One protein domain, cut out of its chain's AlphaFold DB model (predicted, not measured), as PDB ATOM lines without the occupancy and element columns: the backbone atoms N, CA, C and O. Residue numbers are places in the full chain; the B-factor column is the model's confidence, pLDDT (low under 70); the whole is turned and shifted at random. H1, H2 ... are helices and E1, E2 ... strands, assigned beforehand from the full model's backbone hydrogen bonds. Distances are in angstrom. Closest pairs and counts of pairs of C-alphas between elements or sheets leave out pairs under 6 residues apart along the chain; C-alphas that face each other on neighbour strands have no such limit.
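AT A GLANCE: This is residues 3 to 105 of the 143 residues of an uncharacterized protein of Ruminococcus sp. 37_24 (UniProt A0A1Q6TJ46). One twisted sheet of five antiparallel strands, E1 to E5, makes a wall, with the short helix H1 packed on one face over E2 and the longer helix H2 next to H1, only grazing the sheet. A long loop, residues 75 to 89, joins the two helices, and the last short strand, E6, comes back beside the first printed residues. The 103 printed residues hold two named helices and six named strands in the order E1 E2 E3 E4 E5 H1 H2 E6, and the class is mixed, helices and strands. The sheet runs E1 E2 E3 E4 E5. The whole is compact, with a radius of gyration of the C-alphas of 13.6 A and spans of 37 by 35 by 27 A.

HOW THE PARTS SIT: E1, residues 11 to 16, is an edge strand and forms a hairpin with E2, residues 19 to 24; N 13 and O 21 are 2.9 A apart, within hydrogen-bond range. E2 forms a hairpin with E3, residues 27 to 34, where N 29 and O 22 are 2.8 A apart. E3 forms a hairpin with E4, residues 42 to 50, with N 32 and O 44 at 2.8 A. E4 forms a hairpin with E5, residues 56 to 65, the other edge strand, with N 47 and O 59 at 2.8 A. These five strands are a meander, each strand the antiparallel neighbour of the one before. E5 bends by 61 degrees at residue 61. From edge to edge the strands' lines turn by 74 degrees. E1 and E5 are apart. H1, residues 70 to 74, is on the sheet over E2, at a height over the sheet of 7.6 A; its closest C-alpha pair with E2 is Ser 19 and Val 70, 6.2 A. H2, residues 90 to 99, touches H1, the closest C-alphas being those of Tyr 74 and Phe 93, 5.2 A apart. H2 only grazes the sheet, with its residues 90 to 97. In H1 and H2 every O i to N i+4 pair is within hydrogen-bond range. E6, residues 103 to 105, pairs with no named strand, but residues 3 to 4 pair with its residues 104 to 105, parallel. The closest C-alphas of H2 and E6 are those of Leu 97 and Ala 103, 5.3 A apart.

IN THESE COORDINATES: E1 begins at C-alpha 11, (31.343, 7.825, -14.361). E3 is 22.4 A from first to last C-alpha, E4 25.3 A, E5 25.1 A and H2 13.9 A. E6 ends at C-alpha 105, (28.063, 12.363, -30.118).

THE WHOLE: The C-alphas of Gln 52 and Arg 80, the two farthest apart, are 42.6 A apart. The printed part has no cut. The link from H1 to H2 is long. Residues 80 to 83 are under 70 in pLDDT; the mean of the printed part is 92.1.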
ATOM      1  N   ASN A   3      25.425  15.359 -24.664       96.19
ATOM      2  CA  ASN A   3      26.413  15.326 -25.740       96.19
ATOM      3  C   ASN A   3      27.698  14.604 -25.283       96.19
ATOM      4  O   ASN A   3      28.548  15.201 -24.617       96.19
ATOM      5  N   ILE A   4      27.830  13.312 -25.604       97.06
ATOM      6  CA  ILE A   4      28.956  12.468 -25.181       97.06
ATOM      7  C   ILE A   4      30.061  12.508 -26.243       97.06
ATOM      8  O   ILE A   4      29.979  11.843 -27.273       97.06
ATOM      9  N   GLN A   5      31.124  13.256 -25.953       97.00
ATOM     10  CA  GLN A   5      32.303  13.429 -26.806       97.00
ATOM     11  C   GLN A   5      33.505  12.588 -26.346       97.00
ATOM     12  O   GLN A   5      34.356  12.222 -27.150       97.00
ATOM     13  N   ASP A   6      33.558  12.227 -25.062       96.44
ATOM     14  CA  ASP A   6      34.592  11.349 -24.512       96.44
ATOM     15  C   ASP A   6      34.016  10.421 -23.429       96.44
ATOM     16  O   ASP A   6      33.648  10.844 -22.332       96.44
ATOM     17  N   VAL A   7      33.972   9.116 -23.711       94.88
ATOM     18  CA  VAL A   7      33.465   8.088 -22.782       94.88
ATOM     19  C   VAL A   7      34.325   7.966 -21.516       94.88
ATOM     20  O   VAL A   7      33.847   7.466 -20.489       94.88
ATOM     21  N   SER A   8      35.574   8.436 -21.532       94.00
ATOM     22  CA  SER A   8      36.452   8.418 -20.360       94.00
ATOM     23  C   SER A   8      35.876   9.248 -19.202       94.00
ATOM     24  O   SER A   8      35.939   8.802 -18.047       94.00
ATOM     25  N   LEU A   9      35.207  10.362 -19.530       95.56
ATOM     26  CA  LEU A   9      34.559  11.293 -18.600       95.56
ATOM     27  C   LEU A   9      33.294  10.718 -17.955       95.56
ATOM     28  O   LEU A   9      32.840  11.214 -16.923       95.56
ATOM     29  N   LEU A  10      32.723   9.660 -18.533       95.88
ATOM     30  CA  LEU A  10      31.522   9.029 -18.006       95.88
ATOM     31  C   LEU A  10      31.852   8.240 -16.737       95.88
ATOM     32  O   LEU A  10      32.711   7.354 -16.737       95.88
ATOM     33  N   LYS A  11      31.136   8.501 -15.646       94.88
ATOM     34  CA  LYS A  11      31.343   7.825 -14.361       94.88
ATOM     35  C   LYS A  11      30.024   7.314 -13.806       94.88
ATOM     36  O   LYS A  11      29.220   8.078 -13.303       94.88
ATOM     37  N   ILE A  12      29.820   6.002 -13.826       94.81
ATOM     38  CA  ILE A  12      28.660   5.386 -13.174       94.81
ATOM     39  C   ILE A  12      28.924   5.346 -11.670       94.81
ATOM     40  O   ILE A  12      29.897   4.737 -11.221       94.81
ATOM     41  N   THR A  13      28.077   6.014 -10.893       93.31
ATOM     42  CA  THR A  13      28.256   6.189  -9.445       93.31
ATOM     43  C   THR A  13      27.378   5.252  -8.633       93.31
ATOM     44  O   THR A  13      27.749   4.863  -7.523       93.31
ATOM     45  N   LYS A  14      26.222   4.853  -9.173       93.19
ATOM     46  CA  LYS A  14      25.327   3.901  -8.514       93.19
ATOM     47  C   LYS A  14      24.469   3.151  -9.517       93.19
ATOM     48  O   LYS A  14      23.926   3.749 -10.439       93.19
ATOM     49  N   VAL A  15      24.281   1.858  -9.276       92.88
ATOM     50  CA  VAL A  15      23.380   1.006 -10.060       92.88
ATOM     51  C   VAL A  15      22.386   0.326  -9.126       92.88
ATOM     52  O   VAL A  15      22.763  -0.268  -8.116       92.88
ATOM     53  N   LYS A  16      21.107   0.411  -9.475       93.56
ATOM     54  CA  LYS A  16      19.993  -0.380  -8.949       93.56
ATOM     55  C   LYS A  16      19.226  -0.969 -10.129       93.56
ATOM     56  O   LYS A  16      19.388  -0.512 -11.256       93.56
ATOM     57  N   ASN A  17      18.324  -1.914  -9.865       93.38
ATOM     58  CA  ASN A  17      17.497  -2.507 -10.918       93.38
ATOM     59  C   ASN A  17      16.751  -1.448 -11.746       93.38
ATOM     60  O   ASN A  17      16.804  -1.502 -12.971       93.38
ATOM     61  N   TRP A  18      16.158  -0.469 -11.059       94.94
ATOM     62  CA  TRP A  18      15.279   0.576 -11.594       94.94
ATOM     63  C   TRP A  18      15.921   1.969 -11.699       94.94
ATOM     64  O   TRP A  18      15.265   2.927 -12.107       94.94
ATOM     65  N   SER A  19      17.192   2.131 -11.314       96.69
ATOM     66  CA  SER A  19      17.892   3.411 -11.480       96.69
ATOM     67  C   SER A  19      19.392   3.268 -11.679       96.69
ATOM     68  O   SER A  19      20.044   2.420 -11.067       96.69
ATOM     69  N   ILE A  20      19.954   4.156 -12.490       97.19
ATOM     70  CA  ILE A  20      21.394   4.324 -12.659       97.19
ATOM     71  C   ILE A  20      21.715   5.795 -12.422       97.19
ATOM     72  O   ILE A  20      21.156   6.670 -13.079       97.19
ATOM     73  N   LEU A  21      22.620   6.061 -11.483       96.88
ATOM     74  CA  LEU A  21      23.212   7.380 -11.307       96.88
ATOM     75  C   LEU A  21      24.588   7.392 -11.950       96.88
ATOM     76  O   LEU A  21      25.386   6.465 -11.757       96.88
ATOM     77  N   PHE A  22      24.852   8.439 -12.713       96.94
ATOM     78  CA  PHE A  22      26.114   8.613 -13.403       96.94
ATOM     79  C   PHE A  22      26.436  10.091 -13.566       96.94
ATOM     80  O   PHE A  22      25.543  10.933 -13.568       96.94
ATOM     81  N   ASP A  23      27.720  10.372 -13.708       96.56
ATOM     82  CA  ASP A  23      28.240  11.694 -13.986       96.56
ATOM     83  C   ASP A  23      28.817  11.709 -15.401       96.56
ATOM     84  O   ASP A  23      29.340  10.695 -15.885       96.56
ATOM     85  N   TYR A  24      28.737  12.860 -16.051       96.94
ATOM     86  CA  TYR A  24      29.427  13.132 -17.303       96.94
ATOM     87  C   TYR A  24      29.806  14.608 -17.331       96.94
ATOM     88  O   TYR A  24      28.946  15.458 -17.121       96.94
ATOM     89  N   ASP A  25      31.091  14.892 -17.541       94.12
ATOM     90  CA  ASP A  25      31.636  16.252 -17.624       94.12
ATOM     91  C   ASP A  25      31.128  17.199 -16.515       94.12
ATOM     92  O   ASP A  25      30.511  18.234 -16.751       94.12
ATOM     93  N   SER A  26      31.339  16.795 -15.258       91.44
ATOM     94  CA  SER A  26      30.933  17.538 -14.049       91.44
ATOM     95  C   SER A  26      29.422  17.710 -13.832       91.44
ATOM     96  O   SER A  26      29.020  18.309 -12.837       91.44
ATOM     97  N   LYS A  27      28.578  17.146 -14.702       95.81
ATOM     98  CA  LYS A  27      27.126  17.084 -14.524       95.81
ATOM     99  C   LYS A  27      26.692  15.740 -13.964       95.81
ATOM    100  O   LYS A  27      27.317  14.712 -14.224       95.81
ATOM    101  N   HIS A  28      25.594  15.750 -13.216       96.62
ATOM    102  CA  HIS A  28      25.050  14.574 -12.547       96.62
ATOM    103  C   HIS A  28      23.729  14.168 -13.183       96.62
ATOM    104  O   HIS A  28      22.860  15.005 -13.401       96.62
ATOM    105  N   TYR A  29      23.536  12.873 -13.399       98.12
ATOM    106  CA  TYR A  29      22.356  12.343 -14.068       98.12
ATOM    107  C   TYR A  29      21.717  11.195 -13.288       98.12
ATOM    108  O   TYR A  29      22.369  10.469 -12.525       98.12
ATOM    109  N   LEU A  30      20.410  11.040 -13.483       98.00
ATOM    110  CA  LEU A  30      19.616   9.890 -13.068       98.00
ATOM    111  C   LEU A  30      18.887   9.344 -14.289       98.00
ATOM    112  O   LEU A  30      18.041  10.022 -14.860       98.00
ATOM    113  N   LEU A  31      19.179   8.096 -14.635       98.12
ATOM    114  CA  LEU A  31      18.340   7.299 -15.518       98.12
ATOM    115  C   LEU A  31      17.422   6.439 -14.648       98.12
ATOM    116  O   LEU A  31      17.911   5.629 -13.854       98.12
ATOM    117  N   HIS A  32      16.114   6.615 -14.782       97.88
ATOM    118  CA  HIS A  32      15.105   5.960 -13.959       97.88
ATOM    119  C   HIS A  32      14.145   5.150 -14.827       97.88
ATOM    120  O   HIS A  32      13.607   5.662 -15.797       97.88
ATOM    121  N   GLY A  33      13.945   3.877 -14.496       96.94
ATOM    122  CA  GLY A  33      12.867   3.086 -15.078       96.94
ATOM    123  C   GLY A  33      11.568   3.308 -14.319       96.94
ATOM    124  O   GLY A  33      11.577   3.309 -13.086       96.94
ATOM    125  N   VAL A  34      10.477   3.467 -15.059       94.88
ATOM    126  CA  VAL A  34       9.137   3.722 -14.537       94.88
ATOM    127  C   VAL A  34       8.201   2.625 -15.028       94.88
ATOM    128  O   VAL A  34       8.117   2.351 -16.224       94.88
ATOM    129  N   GLU A  35       7.518   2.003 -14.073       93.06
ATOM    130  CA  GLU A  35       6.465   1.011 -14.277       93.06
ATOM    131  C   GLU A  35       5.192   1.580 -13.651       93.06
ATOM    132  O   GLU A  35       5.183   1.948 -12.473       93.06
ATOM    133  N   GLU A  36       4.136   1.704 -14.445       90.56
ATOM    134  CA  GLU A  36       2.879   2.316 -14.028       90.56
ATOM    135  C   GLU A  36       1.712   1.475 -14.540       90.56
ATOM    136  O   GLU A  36       1.691   1.038 -15.689       90.56
ATOM    137  N   TYR A  37       0.746   1.189 -13.664       89.88
ATOM    138  CA  TYR A  37      -0.348   0.286 -14.002       89.88
ATOM    139  C   TYR A  37      -1.211   0.867 -15.125       89.88
ATOM    140  O   TYR A  37      -1.800   1.934 -14.973       89.88
ATOM    141  N   GLY A  38      -1.330   0.121 -16.224       89.25
ATOM    142  CA  GLY A  38      -2.084   0.545 -17.406       89.25
ATOM    143  C   GLY A  38      -1.263   1.333 -18.427       89.25
ATOM    144  O   GLY A  38      -1.780   1.603 -19.506       89.25
ATOM    145  N   GLU A  39       0.007   1.623 -18.138       90.06
ATOM    146  CA  GLU A  39       0.917   2.321 -19.043       90.06
ATOM    147  C   GLU A  39       2.086   1.413 -19.456       90.06
ATOM    148  O   GLU A  39       2.532   0.570 -18.672       90.06
ATOM    149  N   PRO A  40       2.620   1.553 -20.682       91.00
ATOM    150  CA  PRO A  40       3.842   0.861 -21.063       91.00
ATOM    151  C   PRO A  40       5.025   1.292 -20.191       91.00
ATOM    152  O   PRO A  40       5.203   2.483 -19.919       91.00
ATOM    153  N   ASP A  41       5.890   0.335 -19.842       94.75
ATOM    154  CA  ASP A  41       7.171   0.633 -19.204       94.75
ATOM    155  C   ASP A  41       7.944   1.697 -19.993       94.75
ATOM    156  O   ASP A  41       8.078   1.650 -21.229       94.75
ATOM    157  N   ARG A  42       8.517   2.640 -19.249       95.44
ATOM    158  CA  ARG A  42       9.320   3.726 -19.800       95.44
ATOM    159  C   ARG A  42      10.571   3.959 -18.973       95.44
ATOM    160  O   ARG A  42      10.731   3.475 -17.856       95.44
ATOM    161  N   GLN A  43      11.491   4.700 -19.559       97.00
ATOM    162  CA  GLN A  43      12.739   5.102 -18.939       97.00
ATOM    163  C   GLN A  43      12.847   6.609 -19.084       97.00
ATOM    164  O   GLN A  43      12.617   7.133 -20.168       97.00
ATOM    165  N   GLU A  44      13.194   7.294 -18.009       97.38
ATOM    166  CA  GLU A  44      13.238   8.747 -17.930       97.38
ATOM    167  C   GLU A  44      14.638   9.184 -17.504       97.38
ATOM    168  O   GLU A  44      15.244   8.608 -16.593       97.38
ATOM    169  N   LEU A  45      15.168  10.190 -18.193       98.06
ATOM    170  CA  LEU A  45      16.453  10.793 -17.874       98.06
ATOM    171  C   LEU A  45      16.227  12.131 -17.178       98.06
ATOM    172  O   LEU A  45      15.461  12.969 -17.653       98.06
ATOM    173  N   TYR A  46      16.972  12.351 -16.100       97.94
ATOM    174  CA  TYR A  46      17.013  13.609 -15.372       97.94
ATOM    175  C   TYR A  46      18.452  14.097 -15.212       97.94
ATOM    176  O   TYR A  46      19.339  13.307 -14.878       97.94
ATOM    177  N   GLU A  47      18.674  15.397 -15.386       97.50
ATOM    178  CA  GLU A  47      19.842  16.097 -14.839       97.50
ATOM    179  C   GLU A  47      19.571  16.396 -13.358       97.50
ATOM    180  O   GLU A  47      18.435  16.637 -12.944       97.50
ATOM    181  N   ARG A  48      20.601  16.287 -12.523       96.94
ATOM    182  CA  ARG A  48      20.508  16.421 -11.070       96.94
ATOM    183  C   ARG A  48      21.322  17.625 -10.630       96.94
ATOM    184  O   ARG A  48      22.549  17.581 -10.655       96.94
ATOM    185  N   ASN A  49      20.643  18.646 -10.130       95.00
ATOM    186  CA  ASN A  49      21.274  19.885  -9.689       95.00
ATOM    187  C   ASN A  49      21.266  19.962  -8.161       95.00
ATOM    188  O   ASN A  49      20.224  19.779  -7.534       95.00
ATOM    189  N   LEU A  50      22.428  20.191  -7.545       92.81
ATOM    190  CA  LEU A  50      22.514  20.353  -6.093       92.81
ATOM    191  C   LEU A  50      21.980  21.737  -5.712       92.81
ATOM    192  O   LEU A  50      22.532  22.757  -6.119       92.81
ATOM    193  N   ASN A  51      20.916  21.770  -4.923       91.62
ATOM    194  CA  ASN A  51      20.316  23.008  -4.456       91.62
ATOM    195  C   ASN A  51      20.991  23.535  -3.183       91.62
ATOM    196  O   ASN A  51      21.789  22.854  -2.533       91.62
ATOM    197  N   GLN A  52      20.631  24.760  -2.797       91.50
ATOM    198  CA  GLN A  52      21.197  25.462  -1.636       91.50
ATOM    199  C   GLN A  52      20.997  24.714  -0.304       91.50
ATOM    200  O   GLN A  52      21.741  24.938   0.645       91.50
ATOM    201  N   ASN A  53      20.032  23.790  -0.243       92.62
ATOM    202  CA  ASN A  53      19.745  22.967   0.932       92.62
ATOM    203  C   ASN A  53      20.525  21.637   0.940       92.62
ATOM    204  O   ASN A  53      20.248  20.767   1.767       92.62
ATOM    205  N   GLY A  54      21.446  21.432  -0.007       89.19
ATOM    206  CA  GLY A  54      22.217  20.195  -0.150       89.19
ATOM    207  C   GLY A  54      21.402  19.005  -0.672       89.19
ATOM    208  O   GLY A  54      21.848  17.862  -0.561       89.19
ATOM    209  N   LYS A  55      20.207  19.244  -1.227       90.50
ATOM    210  CA  LYS A  55      19.378  18.223  -1.886       90.50
ATOM    211  C   LYS A  55      19.543  18.318  -3.401       90.50
ATOM    212  O   LYS A  55      19.955  19.347  -3.915       90.50
ATOM    213  N   TYR A  56      19.231  17.239  -4.111       90.75
ATOM    214  CA  TYR A  56      19.232  17.254  -5.571       90.75
ATOM    215  C   TYR A  56      17.833  17.544  -6.098       90.75
ATOM    216  O   TYR A  56      16.912  16.779  -5.806       90.75
ATOM    217  N   ASP A  57      17.718  18.589  -6.905       95.19
ATOM    218  CA  ASP A  57      16.558  18.824  -7.754       95.19
ATOM    219  C   ASP A  57      16.729  18.037  -9.059       95.19
ATOM    220  O   ASP A  57      17.853  17.825  -9.528       95.19
ATOM    221  N   LEU A  58      15.615  17.555  -9.613       96.69
ATOM    222  CA  LEU A  58      15.591  16.773 -10.846       96.69
ATOM    223  C   LEU A  58      15.049  17.628 -11.985       96.69
ATOM    224  O   LEU A  58      13.909  18.086 -11.936       96.69
ATOM    225  N   GLU A  59      15.850  17.792 -13.025       96.50
ATOM    226  CA  GLU A  59      15.462  18.456 -14.261       96.50
ATOM    227  C   GLU A  59      15.247  17.400 -15.343       96.50
ATOM    228  O   GLU A  59      16.171  16.677 -15.714       96.50
ATOM    229  N   TYR A  60      14.014  17.278 -15.829       96.56
ATOM    230  CA  TYR A  60      13.646  16.277 -16.826       96.56
ATOM    231  C   TYR A  60      14.324  16.547 -18.175       96.56
ATOM    232  O   TYR A  60      14.241  17.647 -18.712       96.56
ATOM    233  N   GLN A  61      14.964  15.520 -18.737       96.50
ATOM    234  CA  GLN A  61      15.713  15.600 -19.995       96.50
ATOM    235  C   GLN A  61      15.055  14.826 -21.141       96.50
ATOM    236  O   GLN A  61      15.317  15.129 -22.305       96.50
ATOM    237  N   GLY A  62      14.229  13.820 -20.844       95.75
ATOM    238  CA  GLY A  62      13.543  13.037 -21.867       95.75
ATOM    239  C   GLY A  62      13.068  11.673 -21.379       95.75
ATOM    240  O   GLY A  62      13.405  11.234 -20.278       95.75
ATOM    241  N   THR A  63      12.318  10.988 -22.242       96.12
ATOM    242  CA  THR A  63      11.778   9.648 -21.994       96.12
ATOM    243  C   THR A  63      11.921   8.763 -23.226       96.12
ATOM    244  O   THR A  63      11.944   9.251 -24.358       96.12
ATOM    245  N   CYS A  64      11.998   7.456 -23.009       95.06
ATOM    246  CA  CYS A  64      11.895   6.455 -24.062       95.06
ATOM    247  C   CYS A  64      11.148   5.222 -23.547       95.06
ATOM    248  O   CYS A  64      11.211   4.899 -22.359       95.06
ATOM    249  N   TYR A  65      10.503   4.480 -24.446       93.00
ATOM    250  CA  TYR A  65       9.932   3.182 -24.094       93.00
ATOM    251  C   TYR A  65      11.026   2.121 -23.935       93.00
ATOM    252  O   TYR A  65      11.934   1.970 -24.768       93.00
ATOM    253  N   GLY A  66      10.925   1.349 -22.863       88.44
ATOM    254  CA  GLY A  66      11.903   0.343 -22.477       88.44
ATOM    255  C   GLY A  66      11.576  -0.195 -21.095       88.44
ATOM    256  O   GLY A  66      10.806   0.413 -20.372       88.44
ATOM    257  N   THR A  67      12.167  -1.328 -20.717       90.50
ATOM    258  CA  THR A  67      11.862  -1.949 -19.421       90.50
ATOM    259  C   THR A  67      12.160  -1.009 -18.252       90.50
ATOM    260  O   THR A  67      13.184  -0.316 -18.257       90.50
ATOM    261  N   ALA A  68      11.341  -1.068 -17.201       92.31
ATOM    262  CA  ALA A  68      11.645  -0.393 -15.940       92.31
ATOM    263  C   ALA A  68      12.946  -0.917 -15.279       92.31
ATOM    264  O   ALA A  68      13.571  -0.236 -14.464       92.31
ATOM    265  N   TYR A  69      13.433  -2.100 -15.676       92.81
ATOM    266  CA  TYR A  69      14.696  -2.687 -15.221       92.81
ATOM    267  C   TYR A  69      15.911  -2.114 -15.976       92.81
ATOM    268  O   TYR A  69      16.647  -2.844 -16.647       92.81
ATOM    269  N   VAL A  70      16.164  -0.808 -15.842       93.62
ATOM    270  CA  VAL A  70      17.250  -0.089 -16.545       93.62
ATOM    271  C   VAL A  70      18.632  -0.731 -16.382       93.62
ATOM    272  O   VAL A  70      19.425  -0.737 -17.319       93.62
ATOM    273  N   SER A  71      18.954  -1.352 -15.245       92.31
ATOM    274  CA  SER A  71      20.257  -2.031 -15.106       92.31
ATOM    275  C   SER A  71      20.483  -3.123 -16.157       92.31
ATOM    276  O   SER A  71      21.589  -3.254 -16.674       92.31
ATOM    277  N   ARG A  72      19.437  -3.868 -16.530       89.19
ATOM    278  CA  ARG A  72      19.514  -4.964 -17.502       89.19
ATOM    279  C   ARG A  72      19.790  -4.459 -18.917       89.19
ATOM    280  O   ARG A  72      20.453  -5.141 -19.695       89.19
ATOM    281  N   ASP A  73      19.286  -3.274 -19.234       92.75
ATOM    282  CA  ASP A  73      19.383  -2.685 -20.568       92.75
ATOM    283  C   ASP A  73      20.723  -1.989 -20.813       92.75
ATOM    284  O   ASP A  73      21.234  -2.019 -21.940       92.75
ATOM    285  N   TYR A  74      21.281  -1.370 -19.770       94.88
ATOM    286  CA  TYR A  74      22.405  -0.439 -19.884       94.88
ATOM    287  C   TYR A  74      23.699  -0.956 -19.255       94.88
ATOM    288  O   TYR A  74      24.778  -0.506 -19.640       94.88
ATOM    289  N   ILE A  75      23.634  -1.895 -18.308       93.00
ATOM    290  CA  ILE A  75      24.824  -2.384 -17.612       93.00
ATOM    291  C   ILE A  75      25.277  -3.704 -18.215       93.00
ATOM    292  O   ILE A  75      24.599  -4.727 -18.155       93.00
ATOM    293  N   LYS A  76      26.493  -3.681 -18.751       91.31
ATOM    294  CA  LYS A  76      27.209  -4.865 -19.205       91.31
ATOM    295  C   LYS A  76      28.564  -4.909 -18.521       91.31
ATOM    296  O   LYS A  76      29.253  -3.897 -18.428       91.31
ATOM    297  N   SER A  77      28.943  -6.083 -18.032       81.31
ATOM    298  CA  SER A  77      30.281  -6.284 -17.485       81.31
ATOM    299  C   SER A  77      31.308  -6.421 -18.604       81.31
ATOM    300  O   SER A  77      31.069  -7.131 -19.583       81.31
ATOM    301  N   LYS A  78      32.490  -5.833 -18.411       75.06
ATOM    302  CA  LYS A  78      33.683  -6.097 -19.228       75.06
ATOM    303  C   LYS A  78      34.191  -7.536 -19.059       75.06
ATOM    304  O   LYS A  78      34.904  -8.032 -19.924       75.06
ATOM    305  N   SER A  79      33.843  -8.218 -17.960       70.19
ATOM    306  CA  SER A  79      34.288  -9.589 -17.660       70.19
ATOM    307  C   SER A  79      33.151 -10.482 -17.145       70.19
ATOM    308  O   SER A  79      32.151 -10.001 -16.630       70.19
ATOM    309  N   ARG A  80      33.294 -11.810 -17.212       63.69
ATOM    310  CA  ARG A  80      32.268 -12.760 -16.724       63.69
ATOM    311  C   ARG A  80      32.169 -12.874 -15.185       63.69
ATOM    312  O   ARG A  80      31.554 -13.814 -14.696       63.69
ATOM    313  N   ARG A  81      32.797 -11.975 -14.415       59.75
ATOM    314  CA  ARG A  81      32.804 -11.981 -12.937       59.75
ATOM    315  C   ARG A  81      31.831 -10.943 -12.357       59.75
ATOM    316  O   ARG A  81      31.309 -10.109 -13.094       59.75
ATOM    317  N   THR A  82      31.603 -11.014 -11.041       62.47
ATOM    318  CA  THR A  82      30.788 -10.071 -10.255       62.47
ATOM    319  C   THR A  82      31.116  -8.622 -10.604       62.47
ATOM    320  O   THR A  82      32.275  -8.224 -10.545       62.47
ATOM    321  N   ILE A  83      30.094  -7.840 -10.959       64.25
ATOM    322  CA  ILE A  83      30.258  -6.467 -11.444       64.25
ATOM    323  C   ILE A  83      30.617  -5.543 -10.278       64.25
ATOM    324  O   ILE A  83      29.787  -5.277  -9.413       64.25
ATOM    325  N   VAL A  84      31.831  -4.996 -10.298       71.50
ATOM    326  CA  VAL A  84      32.155  -3.738  -9.603       71.50
ATOM    327  C   VAL A  84      32.094  -2.578 -10.599       71.50
ATOM    328  O   VAL A  84      32.291  -2.787 -11.794       71.50
ATOM    329  N   TYR A  85      31.842  -1.344 -10.148       73.44
ATOM    330  CA  TYR A  85      31.564  -0.215 -11.056       73.44
ATOM    331  C   TYR A  85      32.651   0.034 -12.117       73.44
ATOM    332  O   TYR A  85      32.332   0.295 -13.274       73.44
ATOM    333  N   ASN A  86      33.930  -0.150 -11.775       73.75
ATOM    334  CA  ASN A  86      35.046   0.004 -12.724       73.75
ATOM    335  C   ASN A  86      35.081  -1.069 -13.829       73.75
ATOM    336  O   ASN A  86      35.782  -0.911 -14.829       73.75
ATOM    337  N   GLN A  87      34.342  -2.165 -13.658       80.75
ATOM    338  CA  GLN A  87      34.209  -3.239 -14.639       80.75
ATOM    339  C   GLN A  87      32.978  -3.073 -15.529       80.75
ATOM    340  O   GLN A  87      32.764  -3.915 -16.400       80.75
ATOM    341  N   ILE A  88      32.181  -2.017 -15.352       88.50
ATOM    342  CA  ILE A  88      31.091  -1.718 -16.277       88.50
ATOM    343  C   ILE A  88      31.682  -1.237 -17.606       88.50
ATOM    344  O   ILE A  88      32.601  -0.414 -17.653       88.50
ATOM    345  N   ASP A  89      31.161  -1.784 -18.694       92.69
ATOM    346  CA  ASP A  89      31.476  -1.392 -20.058       92.69
ATOM    347  C   ASP A  89      30.850  -0.019 -20.360       92.69
ATOM    348  O   ASP A  89      29.660   0.096 -20.662       92.69
ATOM    349  N   LYS A  90      31.657   1.039 -20.212       94.00
ATOM    350  CA  LYS A  90      31.227   2.423 -20.443       94.00
ATOM    351  C   LYS A  90      30.883   2.687 -21.911       94.00
ATOM    352  O   LYS A  90      29.961   3.452 -22.169       94.00
ATOM    353  N   ASP A  91      31.568   2.034 -22.849       95.38
ATOM    354  CA  ASP A  91      31.278   2.166 -24.280       95.38
ATOM    355  C   ASP A  91      29.906   1.578 -24.602       95.38
ATOM    356  O   ASP A  91      29.123   2.168 -25.344       95.38
ATOM    357  N   PHE A  92      29.582   0.427 -24.006       95.56
ATOM    358  CA  PHE A  92      28.243  -0.146 -24.100       95.56
ATOM    359  C   PHE A  92      27.185   0.757 -23.460       95.56
ATOM    360  O   PHE A  92      26.116   0.941 -24.042       95.56
ATOM    361  N   PHE A  93      27.476   1.332 -22.291       96.69
ATOM    362  CA  PHE A  93      26.564   2.249 -21.611       96.69
ATOM    363  C   PHE A  93      26.270   3.499 -22.458       96.69
ATOM    364  O   PHE A  93      25.103   3.805 -22.702       96.69
ATOM    365  N   ALA A  94      27.304   4.164 -22.983       97.50
ATOM    366  CA  ALA A  94      27.159   5.320 -23.868       97.50
ATOM    367  C   ALA A  94      26.408   4.959 -25.159       97.50
ATOM    368  O   ALA A  94      25.449   5.633 -25.518       97.50
ATOM    369  N   TYR A  95      26.751   3.832 -25.794       97.56
ATOM    370  CA  TYR A  95      26.017   3.318 -26.955       97.56
ATOM    371  C   TYR A  95      24.521   3.144 -26.668       97.56
ATOM    372  O   TYR A  95      23.686   3.484 -27.505       97.56
ATOM    373  N   LYS A  96      24.160   2.613 -25.494       96.81
ATOM    374  CA  LYS A  96      22.759   2.423 -25.103       96.81
ATOM    375  C   LYS A  96      22.037   3.743 -24.870       96.81
ATOM    376  O   LYS A  96      20.905   3.861 -25.331       96.81
ATOM    377  N   LEU A  97      22.678   4.718 -24.223       97.38
ATOM    378  CA  LEU A  97      22.122   6.067 -24.081       97.38
ATOM    379  C   LEU A  97      21.855   6.698 -25.453       97.38
ATOM    380  O   LEU A  97      20.750   7.184 -25.686       97.38
ATOM    381  N   THR A  98      22.808   6.608 -26.384       97.44
ATOM    382  CA  THR A  98      22.649   7.157 -27.740       97.44
ATOM    383  C   THR A  98      21.566   6.432 -28.525       97.44
ATOM    384  O   THR A  98      20.660   7.057 -29.068       97.44
ATOM    385  N   LYS A  99      21.561   5.095 -28.502       96.00
ATOM    386  CA  LYS A  99      20.536   4.281 -29.175       96.00
ATOM    387  C   LYS A  99      19.113   4.584 -28.697       96.00
ATOM    388  O   LYS A  99      18.160   4.364 -29.438       96.00
ATOM    389  N   ARG A 100      18.961   5.023 -27.448       95.25
ATOM    390  CA  ARG A 100      17.670   5.333 -26.821       95.25
ATOM    391  C   ARG A 100      17.296   6.816 -26.919       95.25
ATOM    392  O   ARG A 100      16.246   7.189 -26.416       95.25
ATOM    393  N   GLY A 101      18.120   7.637 -27.577       95.88
ATOM    394  CA  GLY A 101      17.872   9.068 -27.767       95.88
ATOM    395  C   GLY A 101      18.148   9.926 -26.529       95.88
ATOM    396  O   GLY A 101      17.737  11.079 -26.474       95.88
ATOM    397  N   PHE A 102      18.835   9.385 -25.520       97.25
ATOM    398  CA  PHE A 102      19.235  10.141 -24.331       97.25
ATOM    399  C   PHE A 102      20.555  10.886 -24.514       97.25
ATOM    400  O   PHE A 102      20.809  11.866 -23.808       97.25
ATOM    401  N   ALA A 103      21.380  10.430 -25.454       97.44
ATOM    402  CA  ALA A 103      22.667  11.021 -25.765       97.44
ATOM    403  C   ALA A 103      22.900  11.139 -27.277       97.44
ATOM    404  O   ALA A 103      22.319  10.397 -28.060       97.44
ATOM    405  N   GLU A 104      23.812  12.022 -27.650       96.75
ATOM    406  CA  GLU A 104      24.365  12.212 -28.997       96.75
ATOM    407  C   GLU A 104      25.904  12.213 -28.917       96.75
ATOM    408  O   GLU A 104      26.465  12.101 -27.818       96.75
ATOM    409  N   GLY A 105      26.599  12.302 -30.055       95.38
ATOM    410  CA  GLY A 105      28.063  12.363 -30.118       95.38
ATOM    411  C   GLY A 105      28.729  11.060 -30.571       95.38
ATOM    412  O   GLY A 105      28.299  10.428 -31.530       95.38
TER     413      GLY A 105